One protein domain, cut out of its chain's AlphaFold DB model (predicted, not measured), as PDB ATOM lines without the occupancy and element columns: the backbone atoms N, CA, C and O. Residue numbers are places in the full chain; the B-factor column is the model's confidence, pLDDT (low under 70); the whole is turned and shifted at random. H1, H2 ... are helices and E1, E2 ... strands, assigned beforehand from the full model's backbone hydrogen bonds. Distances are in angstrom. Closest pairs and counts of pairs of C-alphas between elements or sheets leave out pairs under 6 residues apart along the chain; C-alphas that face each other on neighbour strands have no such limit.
ATOM      1  N   VAL A 190     -57.637 137.205 -41.366       62.47
ATOM      2  CA  VAL A 190     -57.572 138.605 -40.952       62.47
ATOM      3  C   VAL A 190     -57.727 139.465 -42.207       62.47
ATOM      4  O   VAL A 190     -57.093 139.170 -43.217       62.47
ATOM      5  N   GLY A 191     -58.576 140.496 -42.158       60.88
ATOM      6  CA  GLY A 191     -58.702 141.483 -43.239       60.88
ATOM      7  C   GLY A 191     -60.069 141.582 -43.922       60.88
ATOM      8  O   GLY A 191     -60.231 142.444 -44.777       60.88
ATOM      9  N   ASP A 192     -61.070 140.777 -43.547       69.38
ATOM     10  CA  ASP A 192     -62.464 141.071 -43.926       69.38
ATOM     11  C   ASP A 192     -63.111 142.009 -42.893       69.38
ATOM     12  O   ASP A 192     -63.983 141.617 -42.115       69.38
ATOM     13  N   TRP A 193     -62.629 143.251 -42.847       70.69
ATOM     14  CA  TRP A 193     -63.180 144.319 -41.997       70.69
ATOM     15  C   TRP A 193     -64.267 145.134 -42.721       70.69
ATOM     16  O   TRP A 193     -64.773 146.120 -42.195       70.69
ATOM     17  N   ARG A 194     -64.617 144.748 -43.962       75.19
ATOM     18  CA  ARG A 194     -65.452 145.541 -44.886       75.19
ATOM     19  C   ARG A 194     -65.028 147.017 -44.895       75.19
ATOM     20  O   ARG A 194     -65.806 147.900 -44.515       75.19
ATOM     21  N   ASN A 195     -63.781 147.258 -45.309       79.62
ATOM     22  CA  ASN A 195     -63.186 148.596 -45.358       79.62
ATOM     23  C   ASN A 195     -64.101 149.588 -46.085       79.62
ATOM     24  O   ASN A 195     -64.680 149.282 -47.129       79.62
ATOM     25  N   GLY A 196     -64.230 150.778 -45.510       76.31
ATOM     26  CA  GLY A 196     -65.086 151.844 -46.014       76.31
ATOM     27  C   GLY A 196     -66.570 151.687 -45.677       76.31
ATOM     28  O   GLY A 196     -67.344 152.561 -46.046       76.31
ATOM     29  N   ILE A 197     -67.005 150.631 -44.988       83.19
ATOM     30  CA  ILE A 197     -68.393 150.529 -44.501       83.19
ATOM     31  C   ILE A 197     -68.393 150.250 -43.001       83.19
ATOM     32  O   ILE A 197     -68.938 151.050 -42.252       83.19
ATOM     33  N   CYS A 198     -67.757 149.160 -42.559       88.19
ATOM     34  CA  CYS A 198     -67.753 148.748 -41.148       88.19
ATOM     35  C   CYS A 198     -66.482 149.180 -40.411       88.19
ATOM     36  O   CYS A 198     -66.582 149.706 -39.303       88.19
ATOM     37  N   PHE A 199     -65.326 149.041 -41.069       90.38
ATOM     38  CA  PHE A 199     -64.084 149.713 -40.700       90.38
ATOM     39  C   PHE A 199     -63.857 150.928 -41.602       90.38
ATOM     40  O   PHE A 199     -63.566 150.793 -42.792       90.38
ATOM     41  N   ASN A 200     -64.031 152.129 -41.062       86.25
ATOM     42  CA  ASN A 200     -63.922 153.368 -41.822       86.25
ATOM     43  C   ASN A 200     -62.507 153.956 -41.727       86.25
ATOM     44  O   ASN A 200     -62.015 154.268 -40.649       86.25
ATOM     45  N   GLU A 201     -61.860 154.144 -42.874       85.94
ATOM     46  CA  GLU A 201     -60.503 154.702 -42.981       85.94
ATOM     47  C   GLU A 201     -60.519 156.189 -43.397       85.94
ATOM     48  O   GLU A 201     -59.524 156.728 -43.869       85.94
ATOM     49  N   GLY A 202     -61.671 156.856 -43.257       80.38
ATOM     50  CA  GLY A 202     -61.908 158.235 -43.696       80.38
ATOM     51  C   GLY A 202     -62.383 158.366 -45.146       80.38
ATOM     52  O   GLY A 202     -62.521 159.477 -45.653       80.38
ATOM     53  N   THR A 203     -62.651 157.247 -45.824       76.31
ATOM     54  CA  THR A 203     -63.115 157.223 -47.222       76.31
ATOM     55  C   THR A 203     -64.621 157.399 -47.361       76.31
ATOM     56  O   THR A 203     -65.100 157.813 -48.416       76.31
ATOM     57  N   SER A 204     -65.373 157.072 -46.313       79.56
ATOM     58  CA  SER A 204     -66.826 156.954 -46.371       79.56
ATOM     59  C   SER A 204     -67.471 157.797 -45.289       79.56
ATOM     60  O   SER A 204     -66.933 157.950 -44.192       79.56
ATOM     61  N   ARG A 205     -68.639 158.368 -45.585       81.06
ATOM     62  CA  ARG A 205     -69.369 159.150 -44.586       81.06
ATOM     63  C   ARG A 205     -70.070 158.238 -43.585       81.06
ATOM     64  O   ARG A 205     -70.421 157.106 -43.921       81.06
ATOM     65  N   ILE A 206     -70.307 158.735 -42.378       78.31
ATOM     66  CA  ILE A 206     -70.934 157.959 -41.302       78.31
ATOM     67  C   ILE A 206     -72.334 157.453 -41.674       78.31
ATOM     68  O   ILE A 206     -72.723 156.370 -41.258       78.31
ATOM     69  N   GLU A 207     -73.059 158.173 -42.534       83.81
ATOM     70  CA  GLU A 207     -74.397 157.793 -42.997       83.81
ATOM     71  C   GLU A 207     -74.395 156.551 -43.902       83.81
ATOM     72  O   GLU A 207     -75.447 155.968 -44.142       83.81
ATOM     73  N   SER A 208     -73.228 156.142 -44.417       82.81
ATOM     74  CA  SER A 208     -73.086 154.899 -45.186       82.81
ATOM     75  C   SER A 208     -72.986 153.651 -44.303       82.81
ATOM     76  O   SER A 208     -73.175 152.538 -44.797       82.81
ATOM     77  N   TRP A 209     -72.725 153.823 -43.002       89.31
ATOM     78  CA  TRP A 209     -72.737 152.717 -42.056       89.31
ATOM     79  C   TRP A 209     -74.174 152.283 -41.779       89.31
ATOM     80  O   TRP A 209     -75.052 153.102 -41.507       89.31
ATOM     81  N   ASN A 210     -74.412 150.974 -41.795       88.75
ATOM     82  CA  ASN A 210     -75.674 150.417 -41.347       88.75
ATOM     83  C   ASN A 210     -75.449 149.144 -40.527       88.75
ATOM     84  O   ASN A 210     -74.537 148.350 -40.776       88.75
ATOM     85  N   MET A 211     -76.312 148.962 -39.530       87.94
ATOM     86  CA  MET A 211     -76.192 147.871 -38.568       87.94
ATOM     87  C   MET A 211     -76.333 146.498 -39.229       87.94
ATOM     88  O   MET A 211     -75.708 145.542 -38.779       87.94
ATOM     89  N   GLU A 212     -77.128 146.376 -40.291       87.44
ATOM     90  CA  GLU A 212     -77.377 145.092 -40.943       87.44
ATOM     91  C   GLU A 212     -76.124 144.547 -41.645       87.44
ATOM     92  O   GLU A 212     -75.771 143.378 -41.453       87.44
ATOM     93  N   ASP A 213     -75.438 145.406 -42.401       86.88
ATOM     94  CA  ASP A 213     -74.197 145.100 -43.111       86.88
ATOM     95  C   ASP A 213     -73.017 144.874 -42.164       86.88
ATOM     96  O   ASP A 213     -72.132 144.053 -42.440       86.88
ATOM     97  N   CYS A 214     -73.006 145.595 -41.045       90.25
ATOM     98  CA  CYS A 214     -71.918 145.540 -40.078       90.25
ATOM     99  C   CYS A 214     -72.175 144.604 -38.899       90.25
ATOM    100  O   CYS A 214     -71.307 144.427 -38.047       90.25
ATOM    101  N   THR A 215     -73.311 143.904 -38.890       92.44
ATOM    102  CA  THR A 215     -73.501 142.708 -38.068       92.44
ATOM    103  C   THR A 215     -72.686 141.566 -38.676       92.44
ATOM    104  O   THR A 215     -73.111 140.907 -39.626       92.44
ATOM    105  N   ARG A 216     -71.494 141.325 -38.129       87.50
ATOM    106  CA  ARG A 216     -70.505 140.364 -38.648       87.50
ATOM    107  C   ARG A 216     -70.899 138.911 -38.401       87.50
ATOM    108  O   ARG A 216     -70.395 138.009 -39.060       87.50
ATOM    109  N   THR A 217     -71.817 138.672 -37.472       87.12
ATOM    110  CA  THR A 217     -72.279 137.329 -37.111       87.12
ATOM    111  C   THR A 217     -73.736 137.347 -36.657       87.12
ATOM    112  O   THR A 217     -74.146 138.307 -36.010       87.12
ATOM    113  N   ARG A 218     -74.498 136.281 -36.922       89.00
ATOM    114  CA  ARG A 218     -75.931 136.171 -36.585       89.00
ATOM    115  C   ARG A 218     -76.230 134.841 -35.880       89.00
ATOM    116  O   ARG A 218     -75.460 133.894 -36.020       89.00
ATOM    117  N   GLY A 219     -77.369 134.752 -35.189       88.75
ATOM    118  CA  GLY A 219     -77.888 133.496 -34.624       88.75
ATOM    119  C   GLY A 219     -77.974 133.432 -33.097       88.75
ATOM    120  O   GLY A 219     -78.346 132.390 -32.565       88.75
ATOM    121  N   PHE A 220     -77.670 134.524 -32.394       92.12
ATOM    122  CA  PHE A 220     -77.732 134.590 -30.932       92.12
ATOM    123  C   PHE A 220     -78.689 135.692 -30.451       92.12
ATOM    124  O   PHE A 220     -78.912 136.658 -31.182       92.12
ATOM    125  N   PRO A 221     -79.270 135.569 -29.242       89.06
ATOM    126  CA  PRO A 221     -80.179 136.581 -28.693       89.06
ATOM    127  C   PRO A 221     -79.444 137.840 -28.215       89.06
ATOM    128  O   PRO A 221     -80.031 138.917 -28.153       89.06
ATOM    129  N   THR A 222     -78.163 137.710 -27.874       91.88
ATOM    130  CA  THR A 222     -77.326 138.811 -27.399       91.88
ATOM    131  C   THR A 222     -76.538 139.405 -28.557       91.88
ATOM    132  O   THR A 222     -76.024 138.670 -29.398       91.88
ATOM    133  N   THR A 223     -76.401 140.729 -28.577       91.62
ATOM    134  CA  THR A 223     -75.570 141.454 -29.542       91.62
ATOM    135  C   THR A 223     -74.533 142.283 -28.793       91.62
ATOM    136  O   THR A 223     -74.867 143.009 -27.860       91.62
ATOM    137  N   VAL A 224     -73.276 142.168 -29.204       92.00
ATOM    138  CA  VAL A 224     -72.119 142.900 -28.697       92.00
ATOM    139  C   VAL A 224     -71.681 143.895 -29.759       92.00
ATOM    140  O   VAL A 224     -71.493 143.543 -30.923       92.00
ATOM    141  N   PHE A 225     -71.509 145.141 -29.341       92.44
ATOM    142  CA  PHE A 225     -71.024 146.218 -30.186       92.44
ATOM    143  C   PHE A 225     -69.511 146.367 -30.012       92.44
ATOM    144  O   PHE A 225     -69.030 146.605 -28.905       92.44
ATOM    145  N   LEU A 226     -68.767 146.200 -31.101       92.62
ATOM    146  CA  LEU A 226     -67.324 146.375 -31.158       92.62
ATOM    147  C   LEU A 226     -67.019 147.740 -31.771       92.62
ATOM    148  O   LEU A 226     -67.205 147.938 -32.971       92.62
ATOM    149  N   TRP A 227     -66.533 148.654 -30.935       92.25
ATOM    150  CA  TRP A 227     -66.162 150.009 -31.327       92.25
ATOM    151  C   TRP A 227     -64.728 150.344 -30.931       92.25
ATOM    152  O   TRP A 227     -64.237 149.896 -29.894       92.25
ATOM    153  N   GLY A 228     -64.059 151.119 -31.781       92.12
ATOM    154  CA  GLY A 228     -62.705 151.615 -31.573       92.12
ATOM    155  C   GLY A 228     -61.987 151.861 -32.893       92.12
ATOM    156  O   GLY A 228     -62.619 152.132 -33.914       92.12
ATOM    157  N   ASP A 229     -60.665 151.735 -32.870       90.88
ATOM    158  CA  ASP A 229     -59.800 152.003 -34.013       90.88
ATOM    159  C   ASP A 229     -59.402 150.728 -34.775       90.88
ATOM    160  O   ASP A 229     -60.069 149.689 -34.710       90.88
ATOM    161  N   SER A 230     -58.289 150.794 -35.510       89.12
ATOM    162  CA  SER A 230     -57.713 149.637 -36.188       89.12
ATOM    163  C   SER A 230     -57.369 148.499 -35.220       89.12
ATOM    164  O   SER A 230     -57.427 147.341 -35.623       89.12
ATOM    165  N   PHE A 231     -57.074 148.761 -33.941       89.19
ATOM    166  CA  PHE A 231     -56.857 147.703 -32.950       89.19
ATOM    167  C   PHE A 231     -58.156 146.974 -32.608       89.19
ATOM    168  O   PHE A 231     -58.139 145.750 -32.482       89.19
ATOM    169  N   ALA A 232     -59.283 147.684 -32.513       90.50
ATOM    170  CA  ALA A 232     -60.587 147.051 -32.325       90.50
ATOM    171  C   ALA A 232     -60.970 146.196 -33.546       90.50
ATOM    172  O   ALA A 232     -61.360 145.038 -33.382       90.50
ATOM    173  N   ALA A 233     -60.773 146.715 -34.763       89.25
ATOM    174  CA  ALA A 233     -61.073 146.004 -36.012       89.25
ATOM    175  C   ALA A 233     -60.312 144.667 -36.138       89.25
ATOM    176  O   ALA A 233     -60.866 143.663 -36.593       89.25
ATOM    177  N   HIS A 234     -59.069 144.593 -35.641       87.94
ATOM    178  CA  HIS A 234     -58.283 143.351 -35.643       87.94
ATOM    179  C   HIS A 234     -58.950 142.188 -34.887       87.94
ATOM    180  O   HIS A 234     -58.682 141.025 -35.204       87.94
ATOM    181  N   TYR A 235     -59.832 142.461 -33.920       87.69
ATOM    182  CA  TYR A 235     -60.513 141.411 -33.163       87.69
ATOM    183  C   TYR A 235     -61.703 140.789 -33.898       87.69
ATOM    184  O   TYR A 235     -62.105 139.686 -33.530       87.69
ATOM    185  N   VAL A 236     -62.245 141.423 -34.944       88.00
ATOM    186  CA  VAL A 236     -63.481 140.990 -35.629       88.00
ATOM    187  C   VAL A 236     -63.405 139.536 -36.081       88.00
ATOM    188  O   VAL A 236     -64.252 138.725 -35.703       88.00
ATOM    189  N   SER A 237     -62.363 139.173 -36.834       84.81
ATOM    190  CA  SER A 237     -62.207 137.805 -37.333       84.81
ATOM    191  C   SER A 237     -62.025 136.800 -36.183       84.81
ATOM    192  O   SER A 237     -62.537 135.680 -36.237       84.81
ATOM    193  N   GLY A 238     -61.323 137.212 -35.120       83.06
ATOM    194  CA  GLY A 238     -61.092 136.424 -33.907       83.06
ATOM    195  C   GLY A 238     -62.377 136.112 -33.144       83.06
ATOM    196  O   GLY A 238     -62.654 134.956 -32.813       83.06
ATOM    197  N   LEU A 239     -63.172 137.149 -32.894       87.62
ATOM    198  CA  LEU A 239     -64.453 137.067 -32.206       87.62
ATOM    199  C   LEU A 239     -65.467 136.283 -33.050       87.62
ATOM    200  O   LEU A 239     -66.118 135.375 -32.533       87.62
ATOM    201  N   GLY A 240     -65.528 136.541 -34.362       86.19
ATOM    202  CA  GLY A 240     -66.411 135.829 -35.286       86.19
ATOM    203  C   GLY A 240     -66.151 134.321 -35.319       86.19
ATOM    204  O   GLY A 240     -67.079 133.523 -35.197       86.19
ATOM    205  N   ALA A 241     -64.880 133.909 -35.360       82.81
ATOM    206  CA  ALA A 241     -64.491 132.496 -35.327       82.81
ATOM    207  C   ALA A 241     -64.799 131.784 -33.991       82.81
ATOM    208  O   ALA A 241     -64.727 130.553 -33.908       82.81
ATOM    209  N   ASN A 242     -65.121 132.537 -32.934       85.62
ATOM    210  CA  ASN A 242     -65.391 132.021 -31.593       85.62
ATOM    211  C   ASN A 242     -66.815 132.316 -31.108       85.62
ATOM    212  O   ASN A 242     -67.101 132.148 -29.921       85.62
ATOM    213  N   ILE A 243     -67.731 132.673 -32.011       87.81
ATOM    214  CA  ILE A 243     -69.084 133.078 -31.632       87.81
ATOM    215  C   ILE A 243     -69.848 132.034 -30.809       87.81
ATOM    216  O   ILE A 243     -70.524 132.393 -29.855       87.81
ATOM    217  N   ASN A 244     -69.678 130.738 -31.084       87.75
ATOM    218  CA  ASN A 244     -70.352 129.685 -30.313       87.75
ATOM    219  C   ASN A 244     -69.931 129.654 -28.834       87.75
ATOM    220  O   ASN A 244     -70.686 129.173 -27.995       87.75
ATOM    221  N   ARG A 245     -68.729 130.156 -28.511       88.25
ATOM    222  CA  ARG A 245     -68.255 130.310 -27.127       88.25
ATOM    223  C   ARG A 245     -68.744 131.614 -26.501       88.25
ATOM    224  O   ARG A 245     -69.019 131.632 -25.311       88.25
ATOM    225  N   LEU A 246     -68.829 132.681 -27.296       88.19
ATOM    226  CA  LEU A 246     -69.289 134.004 -26.857       88.19
ATOM    227  C   LEU A 246     -70.813 134.078 -26.698       88.19
ATOM    228  O   LEU A 246     -71.303 134.880 -25.914       88.19
ATOM    229  N   GLN A 247     -71.546 133.257 -27.455       91.69
ATOM    230  CA  GLN A 247     -73.006 133.232 -27.541       91.69
ATOM    231  C   GLN A 247     -73.634 134.607 -27.842       91.69
ATOM    232  O   GLN A 247     -74.702 134.934 -27.327       91.69
ATOM    233  N   ALA A 248     -72.983 135.413 -28.688       92.12
ATOM    234  CA  ALA A 248     -73.446 136.754 -29.031       92.12
ATOM    235  C   ALA A 248     -73.092 137.162 -30.466       92.12
ATOM    236  O   ALA A 248     -72.005 136.868 -30.954       92.12
ATOM    237  N   ASN A 249     -73.988 137.898 -31.119       92.06
ATOM    238  CA  ASN A 249     -73.742 138.535 -32.408       92.06
ATOM    239  C   ASN A 249     -72.759 139.700 -32.240       92.06
ATOM    240  O   ASN A 249     -72.887 140.466 -31.296       92.06
ATOM    241  N   ILE A 250     -71.822 139.886 -33.160       92.69
ATOM    242  CA  ILE A 250     -70.859 140.985 -33.159       92.69
ATOM    243  C   ILE A 250     -71.293 142.008 -34.202       92.69
ATOM    244  O   ILE A 250     -71.432 141.676 -35.381       92.69
ATOM    245  N   VAL A 251     -71.487 143.247 -33.769       94.25
ATOM    246  CA  VAL A 251     -71.695 144.406 -34.640       94.25
ATOM    247  C   VAL A 251     -70.426 145.235 -34.618       94.25
ATOM    248  O   VAL A 251     -69.966 145.623 -33.550       94.25
ATOM    249  N   GLU A 252     -69.858 145.488 -35.788       93.06
ATOM    250  CA  GLU A 252     -68.631 146.257 -35.951       93.06
ATOM    251  C   GLU A 252     -68.939 147.720 -36.280       93.06
ATOM    252  O   GLU A 252     -69.704 148.027 -37.198       93.06
ATOM    253  N   TYR A 253     -68.304 148.626 -35.548       91.94
ATOM    254  CA  TYR A 253     -68.238 150.036 -35.890       91.94
ATOM    255  C   TYR A 253     -66.862 150.569 -35.515       91.94
ATOM    256  O   TYR A 253     -66.635 151.015 -34.393       91.94
ATOM    257  N   THR A 254     -65.912 150.473 -36.432       91.75
ATOM    258  CA  THR A 254     -64.508 150.796 -36.169       91.75
ATOM    259  C   THR A 254     -64.043 151.899 -37.119       91.75
ATOM    260  O   THR A 254     -64.497 151.987 -38.259       91.75
ATOM    261  N   TYR A 255     -63.170 152.795 -36.657       90.12
ATOM    262  CA  TYR A 255     -62.678 153.915 -37.466       90.12
ATOM    263  C   TYR A 255     -61.176 154.113 -37.262       90.12
ATOM    264  O   TYR A 255     -60.708 154.282 -36.138       90.12
ATOM    265  N   ALA A 256     -60.398 154.109 -38.342       87.69
ATOM    266  CA  ALA A 256     -58.943 154.202 -38.287       87.69
ATOM    267  C   ALA A 256     -58.477 155.463 -37.537       87.69
ATOM    268  O   ALA A 256     -58.753 156.589 -37.945       87.69
TER     269      ALA A 256
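AT A GLANCE: This is residues 190 to 256 of the 264 residues of the protein "Acyltransferase" of Mesorhizobium sp (UniProt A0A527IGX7). A narrow ribbon of two parallel strands, E1 and E2, runs along the domain, and three short helices, H2, H3 and H4, follow one another over one face of it, leading from the end of E1 back to the start of E2. Beyond the E2 edge lies a long stretch without a named element, residues 190 to 210, of which 199 to 200 pair with residues 254 to 255 of E2; the small helix H1 comes near E2 as well. The 67 printed residues hold four named helices and two named strands in the order H1 E1 H2 H3 H4 E2, a mixed class with under half of the residues, 32, in named elements. The whole is compact, with a radius of gyration of the C-alphas of 11.3 A, and its outline is elongated, 34 by 21 by 16 A.

HOW THE PARTS SIT: Start at Val 190 and read on to residues 199 to 200, a short pairing parallel to residues 254 to 255 of E2, residues 248 to 255. Next comes H1, residues 211 to 214, whose closest C-alpha pair with E2 is Cys 214 and Glu 252, 5.3 A. E1, residues 222 to 228, is the parallel neighbour of E2 at 18 degrees; look for N 224 and O 249 at 2.7 A, and N 253 and O 226 at 2.9 A, within hydrogen-bond range. H2, residues 230 to 233, comes closest to E2 at the C-alphas of Ala 233 and Thr 254, 5.9 A. H3, residues 236 to 240, and H2 meet only through their link; the closest C-alphas of H3 and E2 are those of Gly 240 and Ile 250, 7.1 A. H4, residues 243 to 246, is close to H3 but not clearly touching, with C-alphas 239 and 246 at 7.8 A. H1 is apart from H2, H3 and H4. E1, then H2, H3 and H4, then E2 form a strand-helix-strand unit, two parallel neighbour strands with helices between. In H3 the O i to N i+4 pair is within hydrogen-bond range; H1, H2 and H4 are too short for such a pair.

IN THESE COORDINATES: Find C-alpha 211 at (-76.192, 147.871, -38.568), where H1 begins its four residues. E1 starts at C-alpha 222, (-77.326, 138.811, -27.399), and runs 19.9 A to C-alpha 228. H2, H3 and H4 follow, H3 being the longest helix with 5 residues. E2 runs 21.9 A from C-alpha 248 to C-alpha 255 at (-62.678, 153.915, -37.466).

THE WHOLE: The C-alphas farthest apart are those of Thr 203 and Arg 245, 34.0 A. The printed part has no cut; the link from H1 to E1 is short, the other four are tight. Mean pLDDT of the printed part is 86.3, and residues 190 to 192 are under 70.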